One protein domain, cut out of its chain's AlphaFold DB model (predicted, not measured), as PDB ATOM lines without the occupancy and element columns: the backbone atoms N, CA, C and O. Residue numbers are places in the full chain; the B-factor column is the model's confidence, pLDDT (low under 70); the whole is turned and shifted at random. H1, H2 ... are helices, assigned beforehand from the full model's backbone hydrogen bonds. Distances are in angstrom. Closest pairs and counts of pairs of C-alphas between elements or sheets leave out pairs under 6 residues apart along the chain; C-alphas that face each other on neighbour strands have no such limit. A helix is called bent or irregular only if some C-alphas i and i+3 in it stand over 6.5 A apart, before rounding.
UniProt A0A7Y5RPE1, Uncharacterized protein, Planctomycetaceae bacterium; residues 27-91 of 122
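Overview. This is residues 27 to 91 of the 122 residues of an uncharacterized protein of Planctomycetaceae bacterium (UniProt A0A7Y5RPE1). A long helix, H1, runs the length of the domain, and the shorter H2 folds back alongside it, making a narrow, open U with unequal legs. Residues 27 to 35 of H1 stick out beyond the shorter leg. The printed part has 65 residues with two named helices, H1 then H2, and no named strand: all helix. It is only just loose, close to extended, with a radius of gyration of the C-alphas of 16.1 A and spans of 54 by 18 by 14 A.

Arrangement. H1, residues 27 to 62, has a kink of 28 degrees near residue 45. It is neither bent nor irregular, but only just: C-alphas 45 and 48 are 6.3 A apart. H2, residues 69 to 89, and H1 are near each other, with 12 pairs of C-alphas within 10 A and the closest 8.1 A apart. Residues 77 to 82 of H2 stand free. O i to N i+4 pairs are within hydrogen-bond range in 30 of 32 cases in H1 and 16 of 17 in H2.

Along the chain. H1 measures 50.4 A from C-alpha 27 at (-16.141, -14.781, -54.691) to C-alpha 62. H2 measures 30.0 A and ends at C-alpha 89, (-10.648, 3.637, -44.555).

Size, cuts and confidence. The C-alphas farthest apart, Arg 27 and Gly 65, are 54.1 A apart. The printed part has no cut, and the six-residue link is short. Mean pLDDT of the printed part is 74.8; residues 88 to 91 are among those under 70.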
ATOM      1  N   ARG A  27     -15.425 -14.614 -55.961       68.75
ATOM      2  CA  ARG A  27     -16.141 -14.781 -54.691       68.75
ATOM      3  C   ARG A  27     -15.563 -13.907 -53.586       68.75
ATOM      4  O   ARG A  27     -16.339 -13.225 -52.922       68.75
ATOM      5  N   ASP A  28     -14.245 -13.890 -53.408       73.06
ATOM      6  CA  ASP A  28     -13.586 -13.065 -52.389       73.06
ATOM      7  C   ASP A  28     -13.823 -11.574 -52.652       73.06
ATOM      8  O   ASP A  28     -14.153 -10.824 -51.734       73.06
ATOM      9  N   PHE A  29     -13.792 -11.168 -53.923       69.75
ATOM     10  CA  PHE A  29     -14.071  -9.796 -54.342       69.75
ATOM     11  C   PHE A  29     -15.514  -9.355 -54.045       69.75
ATOM     12  O   PHE A  29     -15.745  -8.306 -53.432       69.75
ATOM     13  N   ARG A  30     -16.510 -10.165 -54.441       68.69
ATOM     14  CA  ARG A  30     -17.923  -9.883 -54.130       68.69
ATOM     15  C   ARG A  30     -18.175  -9.872 -52.628       68.69
ATOM     16  O   ARG A  30     -18.895  -8.994 -52.144       68.69
ATOM     17  N   ASN A  31     -17.580 -10.814 -51.899       74.38
ATOM     18  CA  ASN A  31     -17.709 -10.893 -50.452       74.38
ATOM     19  C   ASN A  31     -17.124  -9.655 -49.780       74.38
ATOM     20  O   ASN A  31     -17.777  -9.119 -48.892       74.38
ATOM     21  N   GLU A  32     -15.976  -9.140 -50.224       73.81
ATOM     22  CA  GLU A  32     -15.388  -7.925 -49.653       73.81
ATOM     23  C   GLU A  32     -16.295  -6.698 -49.860       73.81
ATOM     24  O   GLU A  32     -16.554  -5.939 -48.919       73.81
ATOM     25  N   ILE A  33     -16.858  -6.526 -51.063       71.81
ATOM     26  CA  ILE A  33     -17.780  -5.415 -51.353       71.81
ATOM     27  C   ILE A  33     -19.080  -5.555 -50.547       71.81
ATOM     28  O   ILE A  33     -19.582  -4.570 -49.987       71.81
ATOM     29  N   TYR A  34     -19.624  -6.770 -50.466       75.56
ATOM     30  CA  TYR A  34     -20.846  -7.056 -49.723       75.56
ATOM     31  C   TYR A  34     -20.652  -6.872 -48.211       75.56
ATOM     32  O   TYR A  34     -21.460  -6.185 -47.576       75.56
ATOM     33  N   LEU A  35     -19.565  -7.406 -47.638       77.12
ATOM     34  CA  LEU A  35     -19.237  -7.240 -46.222       77.12
ATOM     35  C   LEU A  35     -19.092  -5.762 -45.888       77.12
ATOM     36  O   LEU A  35     -19.717  -5.308 -44.936       77.12
ATOM     37  N   ARG A  36     -18.340  -4.991 -46.688       72.06
ATOM     38  CA  ARG A  36     -18.165  -3.552 -46.445       72.06
ATOM     39  C   ARG A  36     -19.509  -2.825 -46.422       72.06
ATOM     40  O   ARG A  36     -19.759  -2.075 -45.484       72.06
ATOM     41  N   ARG A  37     -20.418  -3.095 -47.371       70.69
ATOM     42  CA  ARG A  37     -21.766  -2.486 -47.398       70.69
ATOM     43  C   ARG A  37     -22.604  -2.852 -46.173       70.69
ATOM     44  O   ARG A  37     -23.207  -1.968 -45.558       70.69
ATOM     45  N   LYS A  38     -22.647  -4.139 -45.815       77.06
ATOM     46  CA  LYS A  38     -23.432  -4.636 -44.678       77.06
ATOM     47  C   LYS A  38     -22.888  -4.088 -43.362       77.06
ATOM     48  O   LYS A  38     -23.657  -3.620 -42.530       77.06
ATOM     49  N   LEU A  39     -21.569  -4.061 -43.221       78.06
ATOM     50  CA  LEU A  39     -20.888  -3.591 -42.025       78.06
ATOM     51  C   LEU A  39     -21.046  -2.074 -41.852       78.06
ATOM     52  O   LEU A  39     -21.300  -1.640 -40.735       78.06
ATOM     53  N   THR A  40     -21.055  -1.273 -42.931       71.94
ATOM     54  CA  THR A  40     -21.408   0.159 -42.841       71.94
ATOM     55  C   THR A  40     -22.848   0.371 -42.374       71.94
ATOM     56  O   THR A  40     -23.091   1.218 -41.520       71.94
ATOM     57  N   MET A  41     -23.816  -0.373 -42.921       76.38
ATOM     58  CA  MET A  41     -25.221  -0.235 -42.512       76.38
ATOM     59  C   MET A  41     -25.437  -0.661 -41.057       76.38
ATOM     60  O   MET A  41     -26.182  -0.006 -40.331       76.38
ATOM     61  N   VAL A  42     -24.768  -1.734 -40.629       81.19
ATOM     62  CA  VAL A  42     -24.818  -2.216 -39.248       81.19
ATOM     63  C   VAL A  42     -24.158  -1.210 -38.307       81.19
ATOM     64  O   VAL A  42     -24.805  -0.804 -37.346       81.19
ATOM     65  N   LEU A  43     -22.946  -0.721 -38.603       77.75
ATOM     66  CA  LEU A  43     -22.295   0.300 -37.772       77.75
ATOM     67  C   LEU A  43     -23.155   1.557 -37.663       77.75
ATOM     68  O   LEU A  43     -23.384   2.033 -36.559       77.75
ATOM     69  N   TYR A  44     -23.685   2.059 -38.781       78.62
ATOM     70  CA  TYR A  44     -24.508   3.269 -38.780       78.62
ATOM     71  C   TYR A  44     -25.762   3.137 -37.905       78.62
ATOM     72  O   TYR A  44     -26.201   4.118 -37.317       78.62
ATOM     73  N   ARG A  45     -26.320   1.926 -37.778       81.31
ATOM     74  CA  ARG A  45     -27.432   1.643 -36.860       81.31
ATOM     75  C   ARG A  45     -26.985   1.450 -35.413       81.31
ATOM     76  O   ARG A  45     -27.711   1.846 -34.510       81.31
ATOM     77  N   LEU A  46     -25.814   0.863 -35.183       79.62
ATOM     78  CA  LEU A  46     -25.306   0.606 -33.834       79.62
ATOM     79  C   LEU A  46     -24.772   1.868 -33.147       79.62
ATOM     80  O   LEU A  46     -24.922   1.996 -31.938       79.62
ATOM     81  N   ILE A  47     -24.206   2.819 -33.893       80.44
ATOM     82  CA  ILE A  47     -23.660   4.073 -33.348       80.44
ATOM     83  C   ILE A  47     -24.691   4.879 -32.545       80.44
ATOM     84  O   ILE A  47     -24.397   5.185 -31.393       80.44
ATOM     85  N   PRO A  48     -25.885   5.221 -33.069       79.38
ATOM     86  CA  PRO A  48     -26.854   6.003 -32.304       79.38
ATOM     87  C   PRO A  48     -27.352   5.252 -31.066       79.38
ATOM     88  O   PRO A  48     -27.536   5.869 -30.023       79.38
ATOM     89  N   VAL A  49     -27.496   3.923 -31.145       84.00
ATOM     90  CA  VAL A  49     -27.861   3.083 -29.991       84.00
ATOM     91  C   VAL A  49     -26.768   3.128 -28.923       84.00
ATOM     92  O   VAL A  49     -27.057   3.299 -27.743       84.00
ATOM     93  N   TRP A  50     -25.506   3.028 -29.336       82.62
ATOM     94  CA  TRP A  50     -24.358   3.070 -28.438       82.62
ATOM     95  C   TRP A  50     -24.180   4.452 -27.787       82.62
ATOM     96  O   TRP A  50     -23.933   4.539 -26.584       82.62
ATOM     97  N   ILE A  51     -24.386   5.535 -28.545       81.31
ATOM     98  CA  ILE A  51     -24.381   6.912 -28.028       81.31
ATOM     99  C   ILE A  51     -25.516   7.105 -27.018       81.31
ATOM    100  O   ILE A  51     -25.263   7.568 -25.908       81.31
ATOM    101  N   ALA A  52     -26.746   6.713 -27.360       82.12
ATOM    102  CA  ALA A  52     -27.897   6.845 -26.466       82.12
ATOM    103  C   ALA A  52     -27.709   6.049 -25.165       82.12
ATOM    104  O   ALA A  52     -27.959   6.576 -24.083       82.12
ATOM    105  N   GLY A  53     -27.199   4.815 -25.255       84.06
ATOM    106  CA  GLY A  53     -26.869   4.001 -24.084       84.06
ATOM    107  C   GLY A  53     -25.773   4.621 -23.217       84.06
ATOM    108  O   GLY A  53     -25.882   4.612 -21.993       84.06
ATOM    109  N   SER A  54     -24.753   5.222 -23.837       78.94
ATOM    110  CA  SER A  54     -23.674   5.913 -23.119       78.94
ATOM    111  C   SER A  54     -24.176   7.158 -22.383       78.94
ATOM    112  O   SER A  54     -23.796   7.381 -21.236       78.94
ATOM    113  N   ILE A  55     -25.060   7.941 -23.012       80.69
ATOM    114  CA  ILE A  55     -25.697   9.113 -22.393       80.69
ATOM    115  C   ILE A  55     -26.591   8.684 -21.226       80.69
ATOM    116  O   ILE A  55     -26.512   9.267 -20.150       80.69
ATOM    117  N   LEU A  56     -27.401   7.637 -21.402       84.00
ATOM    118  CA  LEU A  56     -28.264   7.138 -20.331       84.00
ATOM    119  C   LEU A  56     -27.448   6.630 -19.135       84.00
ATOM    120  O   LEU A  56     -27.777   6.918 -17.988       84.00
ATOM    121  N   TRP A  57     -26.358   5.907 -19.400       80.56
ATOM    122  CA  TRP A  57     -25.455   5.425 -18.359       80.56
ATOM    123  C   TRP A  57     -24.767   6.570 -17.606       80.56
ATOM    124  O   TRP A  57     -24.616   6.486 -16.393       80.56
ATOM    125  N   LEU A  58     -24.393   7.649 -18.302       71.75
ATOM    126  CA  LEU A  58     -23.848   8.869 -17.695       71.75
ATOM    127  C   LEU A  58     -24.823   9.512 -16.711       71.75
ATOM    128  O   LEU A  58     -24.420   9.790 -15.588       71.75
ATOM    129  N   ILE A  59     -26.087   9.681 -17.113       78.62
ATOM    130  CA  ILE A  59     -27.132  10.265 -16.258       78.62
ATOM    131  C   ILE A  59     -27.267   9.448 -14.965       78.62
ATOM    132  O   ILE A  59     -27.243   9.999 -13.873       78.62
ATOM    133  N   VAL A  60     -27.302   8.117 -15.077       78.19
ATOM    134  CA  VAL A  60     -27.375   7.216 -13.912       78.19
ATOM    135  C   VAL A  60     -26.081   7.224 -13.080       78.19
ATOM    136  O   VAL A  60     -26.106   7.019 -11.866       78.19
ATOM    137  N   ALA A  61     -24.920   7.411 -13.709       69.69
ATOM    138  CA  ALA A  61     -23.630   7.416 -13.022       69.69
ATOM    139  C   ALA A  61     -23.355   8.727 -12.270       69.69
ATOM    140  O   ALA A  61     -22.637   8.696 -11.268       69.69
ATOM    141  N   GLU A  62     -23.899   9.850 -12.738       66.31
ATOM    142  CA  GLU A  62     -23.759  11.170 -12.116       66.31
ATOM    143  C   GLU A  62     -24.469  11.228 -10.757       66.31
ATOM    144  O   GLU A  62     -23.856  11.644  -9.772       66.31
ATOM    145  N   ASP A  63     -25.663  10.635 -10.655       66.44
ATOM    146  CA  ASP A  63     -26.385  10.476  -9.381       66.44
ATOM    147  C   ASP A  63     -25.603   9.653  -8.340       66.44
ATOM    148  O   ASP A  63     -25.827   9.764  -7.136       66.44
ATOM    149  N   ASN A  64     -24.640   8.837  -8.782       70.44
ATOM    150  CA  ASN A  64     -23.829   7.988  -7.911       70.44
ATOM    151  C   ASN A  64     -22.505   8.636  -7.454       70.44
ATOM    152  O   ASN A  64     -21.691   7.959  -6.818       70.44
ATOM    153  N   GLY A  65     -22.246   9.912  -7.778       62.53
ATOM    154  CA  GLY A  65     -21.121  10.693  -7.235       62.53
ATOM    155  C   GLY A  65     -19.717  10.158  -7.558       62.53
ATOM    156  O   GLY A  65     -18.727  10.564  -6.950       62.53
ATOM    157  N   ARG A  66     -19.594   9.220  -8.502       60.00
ATOM    158  CA  ARG A  66     -18.306   8.651  -8.923       60.00
ATOM    159  C   ARG A  66     -17.729   9.508 -10.039       60.00
ATOM    160  O   ARG A  66     -18.464   9.871 -10.944       60.00
ATOM    161  N   GLY A  67     -16.418   9.772 -10.007       62.97
ATOM    162  CA  GLY A  67     -15.635  10.509 -11.020       62.97
ATOM    163  C   GLY A  67     -15.606   9.859 -12.415       62.97
ATOM    164  O   GLY A  67     -14.551   9.559 -12.968       62.97
ATOM    165  N   SER A  68     -16.783   9.611 -12.975       67.81
ATOM    166  CA  SER A  68     -17.105   8.941 -14.232       67.81
ATOM    167  C   SER A  68     -16.806   9.815 -15.449       67.81
ATOM    168  O   SER A  68     -16.536   9.287 -16.528       67.81
ATOM    169  N   TYR A  69     -16.753  11.136 -15.268       70.38
ATOM    170  CA  TYR A  69     -16.539  12.105 -16.339       70.38
ATOM    171  C   TYR A  69     -15.198  11.908 -17.069       70.38
ATOM    172  O   TYR A  69     -15.155  11.860 -18.297       70.38
ATOM    173  N   LEU A  70     -14.106  11.670 -16.330       71.19
ATOM    174  CA  LEU A  70     -12.788  11.403 -16.922       71.19
ATOM    175  C   LEU A  70     -12.753  10.092 -17.718       71.19
ATOM    176  O   LEU A  70     -12.094  10.022 -18.752       71.19
ATOM    177  N   ARG A  71     -13.488   9.060 -17.281       70.88
ATOM    178  CA  ARG A  71     -13.600   7.799 -18.035       70.88
ATOM    179  C   ARG A  71     -14.375   7.995 -19.328       70.88
ATOM    180  O   ARG A  71     -13.975   7.454 -20.349       70.88
ATOM    181  N   VAL A  72     -15.453   8.771 -19.297       73.44
ATOM    182  CA  VAL A  72     -16.246   9.063 -20.496       73.44
ATOM    183  C   VAL A  72     -15.444   9.874 -21.504       73.44
ATOM    184  O   VAL A  72     -15.454   9.531 -22.683       73.44
ATOM    185  N   ILE A  73     -14.696  10.884 -21.052       78.00
ATOM    186  CA  ILE A  73     -13.791  11.645 -21.921       78.00
ATOM    187  C   ILE A  73     -12.696  10.742 -22.492       78.00
ATOM    188  O   ILE A  73     -12.412  10.808 -23.683       78.00
ATOM    189  N   ALA A  74     -12.105   9.863 -21.680       79.69
ATOM    190  CA  ALA A  74     -11.090   8.932 -22.162       79.69
ATOM    191  C   ALA A  74     -11.650   7.983 -23.239       79.69
ATOM    192  O   ALA A  74     -11.018   7.782 -24.274       79.69
ATOM    193  N   TRP A  75     -12.857   7.440 -23.043       77.56
ATOM    194  CA  TRP A  75     -13.500   6.565 -24.028       77.56
ATOM    195  C   TRP A  75     -13.928   7.309 -25.293       77.56
ATOM    196  O   TRP A  75     -13.711   6.802 -26.395       77.56
ATOM    197  N   SER A  76     -14.488   8.515 -25.173       78.38
ATOM    198  CA  SER A  76     -14.870   9.319 -26.338       78.38
ATOM    199  C   SER A  76     -13.646   9.740 -27.154       78.38
ATOM    200  O   SER A  76     -13.674   9.643 -28.381       78.38
ATOM    201  N   ALA A  77     -12.539  10.081 -26.488       78.56
ATOM    202  CA  ALA A  77     -11.267  10.407 -27.125       78.56
ATOM    203  C   ALA A  77     -10.633   9.227 -27.876       78.56
ATOM    204  O   ALA A  77      -9.834   9.460 -28.774       78.56
ATOM    205  N   ILE A  78     -10.988   7.978 -27.562       82.25
ATOM    206  CA  ILE A  78     -10.528   6.788 -28.301       82.25
ATOM    207  C   ILE A  78     -11.498   6.451 -29.438       82.25
ATOM    208  O   ILE A  78     -11.093   6.180 -30.569       82.25
ATOM    209  N   ILE A  79     -12.797   6.485 -29.153       81.25
ATOM    210  CA  ILE A  79     -13.830   6.009 -30.077       81.25
ATOM    211  C   ILE A  79     -14.048   6.985 -31.225       81.25
ATOM    212  O   ILE A  79     -14.228   6.553 -32.362       81.25
ATOM    213  N   PHE A  80     -13.985   8.289 -30.969       78.88
ATOM    214  CA  PHE A  80     -14.164   9.302 -32.004       78.88
ATOM    215  C   PHE A  80     -13.081   9.236 -33.099       78.88
ATOM    216  O   PHE A  80     -13.442   9.125 -34.274       78.88
ATOM    217  N   PRO A  81     -11.769   9.214 -32.788       78.50
ATOM    218  CA  PRO A  81     -10.750   9.039 -33.818       78.50
ATOM    219  C   PRO A  81     -10.775   7.643 -34.441       78.50
ATOM    220  O   PRO A  81     -10.575   7.539 -35.648       78.50
ATOM    221  N   ALA A  82     -11.088   6.583 -33.683       78.69
ATOM    222  CA  ALA A  82     -11.290   5.255 -34.267       78.69
ATOM    223  C   ALA A  82     -12.421   5.270 -35.307       78.69
ATOM    224  O   ALA A  82     -12.286   4.687 -36.380       78.69
ATOM    225  N   PHE A  83     -13.501   6.002 -35.034       76.75
ATOM    226  CA  PHE A  83     -14.615   6.169 -35.956       76.75
ATOM    227  C   PHE A  83     -14.235   6.981 -37.200       76.75
ATOM    228  O   PHE A  83     -14.586   6.596 -38.315       76.75
ATOM    229  N   ILE A  84     -13.473   8.066 -37.036       75.88
ATOM    230  CA  ILE A  84     -12.964   8.866 -38.160       75.88
ATOM    231  C   ILE A  84     -12.031   8.029 -39.038       75.88
ATOM    232  O   ILE A  84     -12.212   7.999 -40.254       75.88
ATOM    233  N   LEU A  85     -11.070   7.320 -38.442       74.06
ATOM    234  CA  LEU A  85     -10.139   6.452 -39.164       74.06
ATOM    235  C   LEU A  85     -10.882   5.334 -39.889       74.06
ATOM    236  O   LEU A  85     -10.627   5.080 -41.065       74.06
ATOM    237  N   PHE A  86     -11.853   4.713 -39.226       72.12
ATOM    238  CA  PHE A  86     -12.688   3.688 -39.831       72.12
ATOM    239  C   PHE A  86     -13.512   4.239 -41.001       72.12
ATOM    240  O   PHE A  86     -13.538   3.639 -42.073       72.12
ATOM    241  N   SER A  87     -14.130   5.410 -40.839       70.56
ATOM    242  CA  SER A  87     -14.871   6.091 -41.904       70.56
ATOM    243  C   SER A  87     -13.959   6.482 -43.071       70.56
ATOM    244  O   SER A  87     -14.346   6.350 -44.234       70.56
ATOM    245  N   TRP A  88     -12.733   6.922 -42.788       66.06
ATOM    246  CA  TRP A  88     -11.731   7.256 -43.795       66.06
ATOM    247  C   TRP A  88     -11.306   6.020 -44.594       66.06
ATOM    248  O   TRP A  88     -11.380   6.021 -45.822       66.06
ATOM    249  N   PHE A  89     -10.966   4.921 -43.916       64.56
ATOM    250  CA  PHE A  89     -10.648   3.637 -44.555       64.56
ATOM    251  C   PHE A  89     -11.847   3.010 -45.285       64.56
ATOM    252  O   PHE A  89     -11.671   2.283 -46.264       64.56
ATOM    253  N   MET A  90     -13.073   3.299 -44.845       63.97
ATOM    254  CA  MET A  90     -14.306   2.895 -45.529       63.97
ATOM    255  C   MET A  90     -14.748   3.856 -46.637       63.97
ATOM    256  O   MET A  90     -15.745   3.585 -47.313       63.97
ATOM    257  N   THR A  91     -14.025   4.954 -46.873       68.25
ATOM    258  CA  THR A  91     -14.337   5.850 -47.988       68.25
ATOM    259  C   THR A  91     -14.030   5.099 -49.283       68.25
ATOM    260  O   THR A  91     -12.897   4.722 -49.550       68.25
TER     261      THR A  91